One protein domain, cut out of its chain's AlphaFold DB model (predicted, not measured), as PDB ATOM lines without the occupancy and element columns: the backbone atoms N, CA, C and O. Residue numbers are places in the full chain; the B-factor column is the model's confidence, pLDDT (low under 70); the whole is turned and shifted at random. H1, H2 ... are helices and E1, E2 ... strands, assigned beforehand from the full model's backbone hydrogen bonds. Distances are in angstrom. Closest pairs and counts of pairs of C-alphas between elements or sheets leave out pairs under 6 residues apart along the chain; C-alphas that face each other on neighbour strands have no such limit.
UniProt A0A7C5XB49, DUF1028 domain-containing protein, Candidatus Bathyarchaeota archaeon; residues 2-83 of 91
ATOM      1  N   ALA A   2      11.607 -14.437  18.174       93.81
ATOM      2  CA  ALA A   2      12.010 -13.014  18.153       93.81
ATOM      3  C   ALA A   2      12.626 -12.525  19.476       93.81
ATOM      4  O   ALA A   2      13.741 -12.020  19.486       93.81
ATOM      5  N   LYS A   3      11.960 -12.801  20.601       95.50
ATOM      6  CA  LYS A   3      12.480 -12.482  21.936       95.50
ATOM      7  C   LYS A   3      13.880 -13.067  22.189       95.50
ATOM      8  O   LYS A   3      14.771 -12.359  22.631       95.50
ATOM      9  N   CYS A   4      14.104 -14.333  21.827       95.38
ATOM     10  CA  CYS A   4      15.414 -14.974  21.981       95.38
ATOM     11  C   CYS A   4      16.499 -14.308  21.121       95.38
ATOM     12  O   CYS A   4      17.634 -14.207  21.561       95.38
ATOM     13  N   PHE A   5      16.165 -13.823  19.919       94.94
ATOM     14  CA  PHE A   5      17.102 -13.051  19.092       94.94
ATOM     15  C   PHE A   5      17.506 -11.720  19.749       94.94
ATOM     16  O   PHE A   5      18.671 -11.309  19.699       94.94
ATOM     17  N   GLU A   6      16.523 -11.022  20.317       96.38
ATOM     18  CA  GLU A   6      16.701  -9.721  20.965       96.38
ATOM     19  C   GLU A   6      17.508  -9.843  22.261       96.38
ATOM     20  O   GLU A   6      18.366  -9.004  22.519       96.38
ATOM     21  N   GLU A   7      17.283 -10.909  23.032       96.62
ATOM     22  CA  GLU A   7      17.966 -11.177  24.304       96.62
ATOM     23  C   GLU A   7      19.343 -11.845  24.132       96.62
ATOM     24  O   GLU A   7      20.194 -11.747  25.021       96.62
ATOM     25  N   ALA A   8      19.589 -12.523  23.006       93.94
ATOM     26  CA  ALA A   8      20.869 -13.169  22.732       93.94
ATOM     27  C   ALA A   8      21.990 -12.146  22.488       93.94
ATOM     28  O   ALA A   8      21.817 -11.139  21.799       93.94
ATOM     29  N   ASN A   9      23.187 -12.468  22.985       90.56
ATOM     30  CA  ASN A   9      24.385 -11.632  22.894       90.56
ATOM     31  C   ASN A   9      25.453 -12.263  21.983       90.56
ATOM     32  O   ASN A   9      25.406 -13.454  21.680       90.56
ATOM     33  N   GLY A  10      26.444 -11.469  21.568       88.69
ATOM     34  CA  GLY A  10      27.582 -11.929  20.758       88.69
ATOM     35  C   GLY A  10      27.417 -11.703  19.249       88.69
ATOM     36  O   GLY A  10      26.645 -10.843  18.820       88.69
ATOM     37  N   LYS A  11      28.182 -12.454  18.435       88.62
ATOM     38  CA  LYS A  11      28.169 -12.330  16.962       88.62
ATOM     39  C   LYS A  11      26.747 -12.564  16.425       88.62
ATOM     40  O   LYS A  11      26.041 -13.457  16.895       88.62
ATOM     41  N   LEU A  12      26.351 -11.808  15.395       90.62
ATOM     42  CA  LEU A  12      25.008 -11.869  14.796       90.62
ATOM     43  C   LEU A  12      24.578 -13.300  14.429       90.62
ATOM     44  O   LEU A  12      23.437 -13.685  14.666       90.62
ATOM     45  N   VAL A  13      25.511 -14.108  13.919       91.38
ATOM     46  CA  VAL A  13      25.269 -15.512  13.559       91.38
ATOM     47  C   VAL A  13      24.775 -16.360  14.737       91.38
ATOM     48  O   VAL A  13      23.867 -17.167  14.560       91.38
ATOM     49  N   PHE A  14      25.298 -16.140  15.948       91.62
ATOM     50  CA  PHE A  14      24.874 -16.876  17.141       91.62
ATOM     51  C   PHE A  14      23.502 -16.421  17.621       91.62
ATOM     52  O   PHE A  14      22.667 -17.248  17.967       91.62
ATOM     53  N   ARG A  15      23.223 -15.116  17.555       94.75
ATOM     54  CA  ARG A  15      21.899 -14.577  17.890       94.75
ATOM     55  C   ARG A  15      20.817 -15.147  16.973       94.75
ATOM     56  O   ARG A  15      19.750 -15.538  17.441       94.75
ATOM     57  N   LEU A  16      21.105 -15.245  15.674       94.81
ATOM     58  CA  LEU A  16      20.217 -15.879  14.694       94.81
ATOM     59  C   LEU A  16      20.044 -17.381  14.957       94.81
ATOM     60  O   LEU A  16      18.931 -17.890  14.841       94.81
ATOM     61  N   LEU A  17      21.118 -18.079  15.333       94.75
ATOM     62  CA  LEU A  17      21.065 -19.501  15.671       94.75
ATOM     63  C   LEU A  17      20.188 -19.769  16.905       94.75
ATOM     64  O   LEU A  17      19.353 -20.671  16.864       94.75
ATOM     65  N   GLU A  18      20.322 -18.975  17.968       95.88
ATOM     66  CA  GLU A  18      19.485 -19.090  19.173       95.88
ATOM     67  C   GLU A  18      18.011 -18.797  18.873       95.88
ATOM     68  O   GLU A  18      17.111 -19.504  19.329       95.88
ATOM     69  N   ALA A  19      17.743 -17.807  18.020       96.06
ATOM     70  CA  ALA A  19      16.392 -17.530  17.553       96.06
ATOM     71  C   ALA A  19      15.788 -18.713  16.782       96.06
ATOM     72  O   ALA A  19      14.619 -19.045  16.996       96.06
ATOM     73  N   LEU A  20      16.580 -19.339  15.903       94.75
ATOM     74  CA  LEU A  20      16.177 -20.484  15.089       94.75
ATOM     75  C   LEU A  20      15.852 -21.702  15.965       94.75
ATOM     76  O   LEU A  20      14.777 -22.279  15.809       94.75
ATOM     77  N   LYS A  21      16.719 -22.029  16.936       94.69
ATOM     78  CA  LYS A  21      16.472 -23.087  17.936       94.69
ATOM     79  C   LYS A  21      15.167 -22.850  18.690       94.69
ATOM     80  O   LYS A  21      14.290 -23.708  18.685       94.69
ATOM     81  N   ALA A  22      14.986 -21.650  19.240       95.69
ATOM     82  CA  ALA A  22      13.771 -21.306  19.972       95.69
ATOM     83  C   ALA A  22      12.509 -21.339  19.089       95.69
ATOM     84  O   ALA A  22      11.405 -21.549  19.585       95.69
ATOM     85  N   GLY A  23      12.642 -21.077  17.784       94.25
ATOM     86  CA  GLY A  23      11.560 -21.232  16.810       94.25
ATOM     87  C   GLY A  23      11.146 -22.695  16.642       94.25
ATOM     88  O   GLY A  23       9.963 -23.007  16.793       94.25
ATOM     89  N   SER A  24      12.122 -23.578  16.419       93.44
ATOM     90  CA  SER A  24      11.918 -25.031  16.354       93.44
ATOM     91  C   SER A  24      11.238 -25.575  17.607       93.44
ATOM     92  O   SER A  24      10.196 -26.223  17.534       93.44
ATOM     93  N   GLU A  25      11.781 -25.244  18.780       92.81
ATOM     94  CA  GLU A  25      11.284 -25.724  20.076       92.81
ATOM     95  C   GLU A  25       9.857 -25.251  20.379       92.81
ATOM     96  O   GLU A  25       9.091 -25.954  21.033       92.81
ATOM     97  N   SER A  26       9.466 -24.082  19.861       94.19
ATOM     98  CA  SER A  26       8.103 -23.554  20.004       94.19
ATOM     99  C   SER A  26       7.062 -24.216  19.086       94.19
ATOM    100  O   SER A  26       5.896 -23.825  19.104       94.19
ATOM    101  N   GLY A  27       7.465 -25.211  18.291       90.44
ATOM    102  CA  GLY A  27       6.588 -25.998  17.421       90.44
ATOM    103  C   GLY A  27       7.078 -26.112  15.978       90.44
ATOM    104  O   GLY A  27       6.637 -27.024  15.280       90.44
ATOM    105  N   GLY A  28       7.990 -25.228  15.553       89.00
ATOM    106  CA  GLY A  28       8.715 -25.318  14.284       89.00
ATOM    107  C   GLY A  28       7.842 -25.614  13.059       89.00
ATOM    108  O   GLY A  28       6.680 -25.205  12.959       89.00
ATOM    109  N   ASP A  29       8.408 -26.346  12.097       90.12
ATOM    110  CA  ASP A  29       7.612 -26.949  11.028       90.12
ATOM    111  C   ASP A  29       6.821 -28.138  11.591       90.12
ATOM    112  O   ASP A  29       7.393 -29.139  12.022       90.12
ATOM    113  N   LYS A  30       5.489 -28.070  11.503       88.69
ATOM    114  CA  LYS A  30       4.575 -29.137  11.939       88.69
ATOM    115  C   LYS A  30       4.872 -30.504  11.299       88.69
ATOM    116  O   LYS A  30       4.500 -31.531  11.860       88.69
ATOM    117  N   ARG A  31       5.498 -30.546  10.116       90.38
ATOM    118  CA  ARG A  31       5.900 -31.798   9.441       90.38
ATOM    119  C   ARG A  31       7.240 -32.356   9.942       90.38
ATOM    120  O   ARG A  31       7.641 -33.424   9.481       90.38
ATOM    121  N   GLY A  32       7.920 -31.642  10.835       86.38
ATOM    122  CA  GLY A  32       9.308 -31.864  11.210       86.38
ATOM    123  C   GLY A  32      10.272 -31.083  10.318       86.38
ATOM    124  O   GLY A  32      10.067 -30.934   9.108       86.38
ATOM    125  N   GLU A  33      11.343 -30.594  10.928       90.38
ATOM    126  CA  GLU A  33      12.393 -29.848  10.244       90.38
ATOM    127  C   GLU A  33      13.297 -30.798   9.458       90.38
ATOM    128  O   GLU A  33      13.673 -31.863   9.943       90.38
ATOM    129  N   LYS A  34      13.648 -30.425   8.224       93.31
ATOM    130  CA  LYS A  34      14.501 -31.255   7.347       93.31
ATOM    131  C   LYS A  34      15.784 -30.564   6.916       93.31
ATOM    132  O   LYS A  34      16.726 -31.232   6.501       93.31
ATOM    133  N   SER A  35      15.799 -29.240   6.995       95.19
ATOM    134  CA  SER A  35      16.882 -28.390   6.532       95.19
ATOM    135  C   SER A  35      16.968 -27.136   7.388       95.19
ATOM    136  O   SER A  35      15.996 -26.733   8.025       95.19
ATOM    137  N   ALA A  36      18.144 -26.520   7.393       95.50
ATOM    138  CA  ALA A  36      18.394 -25.254   8.064       95.50
ATOM    139  C   ALA A  36      19.484 -24.496   7.305       95.50
ATOM    140  O   ALA A  36      20.401 -25.100   6.747       95.50
ATOM    141  N   ALA A  37      19.395 -23.170   7.256       95.00
ATOM    142  CA  ALA A  37      20.409 -22.343   6.618       95.00
ATOM    143  C   ALA A  37      20.516 -20.985   7.304       95.00
ATOM    144  O   ALA A  37      19.500 -20.397   7.670       95.00
ATOM    145  N   ILE A  38      21.740 -20.475   7.419       93.31
ATOM    146  CA  ILE A  38      22.032 -19.112   7.865       93.31
ATOM    147  C   ILE A  38      23.008 -18.485   6.868       93.31
ATOM    148  O   ILE A  38      23.949 -19.111   6.380       93.31
ATOM    149  N   THR A  39      22.765 -17.227   6.523       90.88
ATOM    150  CA  THR A  39      23.675 -16.409   5.720       90.88
ATOM    151  C   THR A  39      23.747 -15.050   6.382       90.88
ATOM    152  O   THR A  39      22.714 -14.429   6.620       90.88
ATOM    153  N   VAL A  40      24.962 -14.624   6.712       88.31
ATOM    154  CA  VAL A  40      25.223 -13.324   7.321       88.31
ATOM    155  C   VAL A  40      26.196 -12.601   6.413       88.31
ATOM    156  O   VAL A  40      27.272 -13.113   6.116       88.31
ATOM    157  N   VAL A  41      25.778 -11.433   5.947       85.50
ATOM    158  CA  VAL A  41      26.575 -10.582   5.072       85.50
ATOM    159  C   VAL A  41      26.852  -9.305   5.843       85.50
ATOM    160  O   VAL A  41      25.914  -8.599   6.210       85.50
ATOM    161  N   ASP A  42      28.126  -9.050   6.106       77.25
ATOM    162  CA  ASP A  42      28.633  -7.769   6.581       77.25
ATOM    163  C   ASP A  42      29.572  -7.183   5.512       77.25
ATOM    164  O   ASP A  42      30.060  -7.895   4.632       77.25
ATOM    165  N   GLU A  43      29.838  -5.883   5.581       76.81
ATOM    166  CA  GLU A  43      30.761  -5.186   4.680       76.81
ATOM    167  C   GLU A  43      32.204  -5.699   4.816       76.81
ATOM    168  O   GLU A  43      32.994  -5.587   3.879       76.81
ATOM    169  N   LYS A  44      32.553  -6.252   5.986       67.06
ATOM    170  CA  LYS A  44      33.910  -6.710   6.332       67.06
ATOM    171  C   LYS A  44      34.038  -8.220   6.494       67.06
ATOM    172  O   LYS A  44      35.111  -8.749   6.226       67.06
ATOM    173  N   ASP A  45      32.968  -8.890   6.913       61.31
ATOM    174  CA  ASP A  45      32.941 -10.329   7.166       61.31
ATOM    175  C   ASP A  45      31.763 -10.967   6.428       61.31
ATOM    176  O   ASP A  45      30.590 -10.779   6.759       61.31
ATOM    177  N   VAL A  46      32.083 -11.769   5.416       63.69
ATOM    178  CA  VAL A  46      31.099 -12.629   4.768       63.69
ATOM    179  C   VAL A  46      31.193 -13.983   5.438       63.69
ATOM    180  O   VAL A  46      32.084 -14.770   5.132       63.69
ATOM    181  N   LEU A  47      30.250 -14.272   6.333       68.12
ATOM    182  CA  LEU A  47      30.022 -15.651   6.734       68.12
ATOM    183  C   LEU A  47      29.460 -16.362   5.493       68.12
ATOM    184  O   LEU A  47      28.358 -16.020   5.043       68.12
ATOM    185  N   PRO A  48      30.204 -17.309   4.890       68.75
ATOM    186  CA  PRO A  48      29.738 -18.028   3.725       68.75
ATOM    187  C   PRO A  48      28.414 -18.703   4.058       68.75
ATOM    188  O   PRO A  48      28.124 -19.046   5.203       68.75
ATOM    189  N   LYS A  49      27.582 -18.867   3.034       82.19
ATOM    190  CA  LYS A  49      26.253 -19.460   3.155       82.19
ATOM    191  C   LYS A  49      26.350 -20.865   3.754       82.19
ATOM    192  O   LYS A  49      26.675 -21.818   3.049       82.19
ATOM    193  N   LEU A  50      26.038 -20.989   5.043       90.75
ATOM    194  CA  LEU A  50      26.000 -22.265   5.746       90.75
ATOM    195  C   LEU A  50      24.597 -22.843   5.641       90.75
ATOM    196  O   LEU A  50      23.600 -22.178   5.935       90.75
ATOM    197  N   ARG A  51      24.519 -24.086   5.173       93.88
ATOM    198  CA  ARG A  51      23.258 -24.758   4.887       93.88
ATOM    199  C   ARG A  51      23.386 -26.258   5.104       93.88
ATOM    200  O   ARG A  51      24.352 -26.874   4.671       93.88
ATOM    201  N   VAL A  52      22.363 -26.818   5.732       95.88
ATOM    202  CA  VAL A  52      22.121 -28.249   5.889       95.88
ATOM    203  C   VAL A  52      20.861 -28.575   5.100       95.88
ATOM    204  O   VAL A  52      19.794 -28.031   5.380       95.88
ATOM    205  N   ASP A  53      20.984 -29.424   4.083       93.88
ATOM    206  CA  ASP A  53      19.885 -29.718   3.153       93.88
ATOM    207  C   ASP A  53      18.956 -30.840   3.614       93.88
ATOM    208  O   ASP A  53      17.746 -30.767   3.391       93.88
ATOM    209  N   LYS A  54      19.509 -31.899   4.209       94.19
ATOM    210  CA  LYS A  54      18.734 -33.062   4.635       94.19
ATOM    211  C   LYS A  54      19.364 -33.683   5.870       94.19
ATOM    212  O   LYS A  54      20.370 -34.374   5.768       94.19
ATOM    213  N   SER A  55      18.729 -33.464   7.009       93.44
ATOM    214  CA  SER A  55      19.154 -34.012   8.292       93.44
ATOM    215  C   SER A  55      17.938 -34.295   9.180       93.44
ATOM    216  O   SER A  55      16.935 -33.589   9.059       93.44
ATOM    217  N   PRO A  56      17.999 -35.315  10.059       92.44
ATOM    218  CA  PRO A  56      17.022 -35.488  11.132       92.44
ATOM    219  C   PRO A  56      17.117 -34.402  12.217       92.44
ATOM    220  O   PRO A  56      16.140 -34.185  12.921       92.44
ATOM    221  N   ASN A  57      18.266 -33.725  12.350       93.19
ATOM    222  CA  ASN A  57      18.533 -32.675  13.339       93.19
ATOM    223  C   ASN A  57      19.224 -31.462  12.675       93.19
ATOM    224  O   ASN A  57      20.365 -31.125  13.018       93.19
ATOM    225  N   PRO A  58      18.570 -30.791  11.709       96.00
ATOM    226  CA  PRO A  58      19.231 -29.829  10.829       96.00
ATOM    227  C   PRO A  58      19.779 -28.598  11.561       96.00
ATOM    228  O   PRO A  58      20.835 -28.091  11.186       96.00
ATOM    229  N   ILE A  59      19.111 -28.130  12.621       94.94
ATOM    230  CA  ILE A  59      19.568 -26.975  13.410       94.94
ATOM    231  C   ILE A  59      20.849 -27.295  14.183       94.94
ATOM    232  O   ILE A  59      21.760 -26.468  14.219       94.94
ATOM    233  N   GLN A  60      20.948 -28.487  14.776       95.12
ATOM    234  CA  GLN A  60      22.150 -28.887  15.509       95.12
ATOM    235  C   GLN A  60      23.340 -29.060  14.561       95.12
ATOM    236  O   GLN A  60      24.444 -28.612  14.859       95.12
ATOM    237  N   GLU A  61      23.124 -29.672  13.395       96.00
ATOM    238  CA  GLU A  61      24.175 -29.783  12.380       96.00
ATOM    239  C   GLU A  61      24.611 -28.412  11.855       96.00
ATOM    240  O   GLU A  61      25.807 -28.172  11.680       96.00
ATOM    241  N   LEU A  62      23.666 -27.485  11.667       95.50
ATOM    242  CA  LEU A  62      23.978 -26.114  11.278       95.50
ATOM    243  C   LEU A  62      24.802 -25.398  12.356       95.50
ATOM    244  O   LEU A  62      25.755 -24.701  12.015       95.50
ATOM    245  N   ALA A  63      24.482 -25.590  13.640       94.19
ATOM    246  CA  ALA A  63      25.257 -25.046  14.756       94.19
ATOM    247  C   ALA A  63      26.719 -25.517  14.710       94.19
ATOM    248  O   ALA A  63      27.635 -24.696  14.753       94.19
ATOM    249  N   ASN A  64      26.932 -26.822  14.520       94.00
ATOM    250  CA  ASN A  64      28.269 -27.407  14.410       94.00
ATOM    251  C   ASN A  64      29.024 -26.867  13.180       94.00
ATOM    252  O   ASN A  64      30.228 -26.618  13.235       94.00
ATOM    253  N   ALA A  65      28.325 -26.668  12.055       92.12
ATOM    254  CA  ALA A  65      28.911 -26.087  10.850       92.12
ATOM    255  C   ALA A  65      29.340 -24.625  11.062       92.12
ATOM    256  O   ALA A  65      30.411 -24.236  10.594       92.12
ATOM    257  N   ILE A  66      28.541 -23.835  11.791       90.88
ATOM    258  CA  ILE A  66      28.870 -22.453  12.176       90.88
ATOM    259  C   ILE A  66      30.111 -22.432  13.065       90.88
ATOM    260  O   ILE A  66      31.053 -21.702  12.770       90.88
ATOM    261  N   GLU A  67      30.142 -23.253  14.112       89.62
ATOM    262  CA  GLU A  67      31.278 -23.332  15.034       89.62
ATOM    263  C   GLU A  67      32.572 -23.713  14.302       89.62
ATOM    264  O   GLU A  67      33.582 -23.017  14.417       89.62
ATOM    265  N   LYS A  68      32.524 -24.749  13.454       88.75
ATOM    266  CA  LYS A  68      33.672 -25.176  12.645       88.75
ATOM    267  C   LYS A  68      34.152 -24.083  11.692       88.75
ATOM    268  O   LYS A  68      35.361 -23.911  11.510       88.75
ATOM    269  N   HIS A  69      33.223 -23.365  11.063       86.38
ATOM    270  CA  HIS A  69      33.568 -22.290  10.145       86.38
ATOM    271  C   HIS A  69      34.257 -21.132  10.876       86.38
ATOM    272  O   HIS A  69      35.306 -20.672  10.434       86.38
ATOM    273  N   LEU A  70      33.718 -20.717  12.025       84.19
ATOM    274  CA  LEU A  70      34.296 -19.648  12.839       84.19
ATOM    275  C   LEU A  70      35.670 -20.025  13.400       84.19
ATOM    276  O   LEU A  70      36.577 -19.205  13.336       84.19
ATOM    277  N   TYR A  71      35.850 -21.269  13.858       83.69
ATOM    278  CA  TYR A  71      37.157 -21.764  14.297       83.69
ATOM    279  C   TYR A  71      38.188 -21.708  13.164       83.69
ATOM    280  O   TYR A  71      39.307 -21.247  13.351       83.69
ATOM    281  N   THR A  72      37.805 -22.130  11.954       80.06
ATOM    282  CA  THR A  72      38.709 -22.093  10.793       80.06
ATOM    283  C   THR A  72      39.079 -20.656  10.421       80.06
ATOM    284  O   THR A  72      40.254 -20.366  10.218       80.06
ATOM    285  N   ALA A  73      38.100 -19.748  10.407       74.25
ATOM    286  CA  ALA A  73      38.321 -18.332  10.119       74.25
ATOM    287  C   ALA A  73      39.208 -17.647  11.173       74.25
ATOM    288  O   ALA A  73      40.024 -16.793  10.834       74.25
ATOM    289  N   GLU A  74      39.088 -18.027  12.447       73.44
ATOM    290  CA  GLU A  74      39.938 -17.517  13.529       73.44
ATOM    291  C   GLU A  74      41.382 -18.024  13.401       73.44
ATOM    292  O   GLU A  74      42.313 -17.229  13.522       73.44
ATOM    293  N   ILE A  75      41.583 -19.299  13.050       71.00
ATOM    294  CA  ILE A  75      42.915 -19.881  12.821       71.00
ATOM    295  C   ILE A  75      43.590 -19.299  11.572       71.00
ATOM    296  O   ILE A  75      44.756 -18.913  11.636       71.00
ATOM    297  N   GLU A  76      42.880 -19.182  10.445       65.00
ATOM    298  CA  GLU A  76      43.372 -18.457   9.261       65.00
ATOM    299  C   GLU A  76      43.659 -16.989   9.607       65.00
ATOM    300  O   GLU A  76      44.670 -16.421   9.184       65.00
ATOM    301  N   GLY A  77      42.807 -16.425  10.465       60.06
ATOM    302  CA  GLY A  77      42.934 -15.130  11.107       60.06
ATOM    303  C   GLY A  77      44.278 -14.914  11.808       60.06
ATOM    304  O   GLY A  77      44.979 -13.920  11.622       60.06
ATOM    305  N   GLU A  78      44.661 -15.864  12.646       62.09
ATOM    306  CA  GLU A  78      45.912 -15.824  13.396       62.09
ATOM    307  C   GLU A  78      47.127 -16.193  12.535       62.09
ATOM    308  O   GLU A  78      48.189 -15.577  12.675       62.09
ATOM    309  N   LEU A  79      46.992 -17.132  11.592       55.38
ATOM    310  CA  LEU A  79      48.038 -17.483  10.620       55.38
ATOM    311  C   LEU A  79      48.425 -16.287   9.742       55.38
ATOM    312  O   LEU A  79      49.619 -16.061   9.523       55.38
ATOM    313  N   TYR A  80      47.453 -15.482   9.291       53.22
ATOM    314  CA  TYR A  80      47.750 -14.266   8.527       53.22
ATOM    315  C   TYR A  80      48.434 -13.207   9.402       53.22
ATOM    316  O   TYR A  80      49.388 -12.571   8.954       53.22
ATOM    317  N   LYS A  81      47.998 -13.030  10.661       52.81
ATOM    318  CA  LYS A  81      48.591 -12.050  11.592       52.81
ATOM    319  C   LYS A  81      50.010 -12.415  12.013       52.81
ATOM    320  O   LYS A  81      50.824 -11.527  12.246       52.81
ATOM    321  N   THR A  82      50.312 -13.706  12.108       56.41
ATOM    322  CA  THR A  82      51.640 -14.212  12.488       56.41
ATOM    323  C   THR A  82      52.601 -14.346  11.303       56.41
ATOM    324  O   THR A  82      53.739 -14.774  11.489       56.41
ATOM    325  N   GLY A  83      52.181 -13.974  10.084       51.16
ATOM    326  CA  GLY A  83      53.028 -13.987   8.885       51.16
ATOM    327  C   GLY A  83      53.450 -15.385   8.417       51.16
ATOM    328  O   GLY A  83      54.266 -15.504   7.505       51.16
TER     329      GLY A  83
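What this domain is: This is residues 2 to 83 of the 91 residues of the protein "DUF1028 domain-containing protein" of Candidatus Bathyarchaeota archaeon (UniProt A0A7C5XB49). Two helices, H2 and H3, run opposite ways over one face of a two-stranded hairpin, E1 and E2, while the short H1 packs on H2 away from the hairpin. The last part of the long H3 sticks out, with residues 74 to 83 standing free. The printed part has 82 residues, with three named helices and two named strands in the order H1, H2, E1, E2, H3; the sheet order is E1 - E2, antiparallel, and the class is mixed, helices and strands. The whole is only just loose, close to compact, with a radius of gyration of the C-alphas of 14.3 A, and elongated, spanning 51 by 28 by 18 A.

Where its parts are: H1, residues 2 to 7, begins at C-alpha 2 (12.010, -13.014, 18.153). H2, residues 12 to 25, is 20.2 A long. E1, residues 36 to 41, is 17.1 A long, and E2, residues 46 to 52, is 18.1 A. H3, residues 58 to 81, is 34.3 A long and ends at C-alpha 81 (48.591, -12.050, 11.592).

How they stand to each other: H1 and H2 touch at a steep tilt of 47 degrees, opposite ways; their closest C-alphas, of Phe 5 and Ala 19, are 4.8 A apart. H1 is apart from H3. H2 touches H3 at a shallow tilt of 12 degrees, opposite ways, with residues 59 to 66 of H3 alone; the closest C-alphas, of Lys 21 and Ile 59, are 6.7 A apart. E1 and E2 form a hairpin, with N 38 and O 50 at 2.9 A and N 52 and O 36 at 2.8 A, within hydrogen-bond range. The closest C-alphas of H2 and E1, of Val 13 and Val 40, are 6.6 A apart; those of E2 and H3, of Val 52 and Pro 58, are 5.9 A apart. In H1, H2 and H3 every O i to N i+4 pair is within hydrogen-bond range.

The domain as a whole: The C-alphas of Lys 30 and Gly 83, the two farthest apart, are 50.9 A apart. The printed part has no cut and no long link. The mean pLDDT of the printed part is 86.0; residues 44 to 48 and 76 to 83 are under 70.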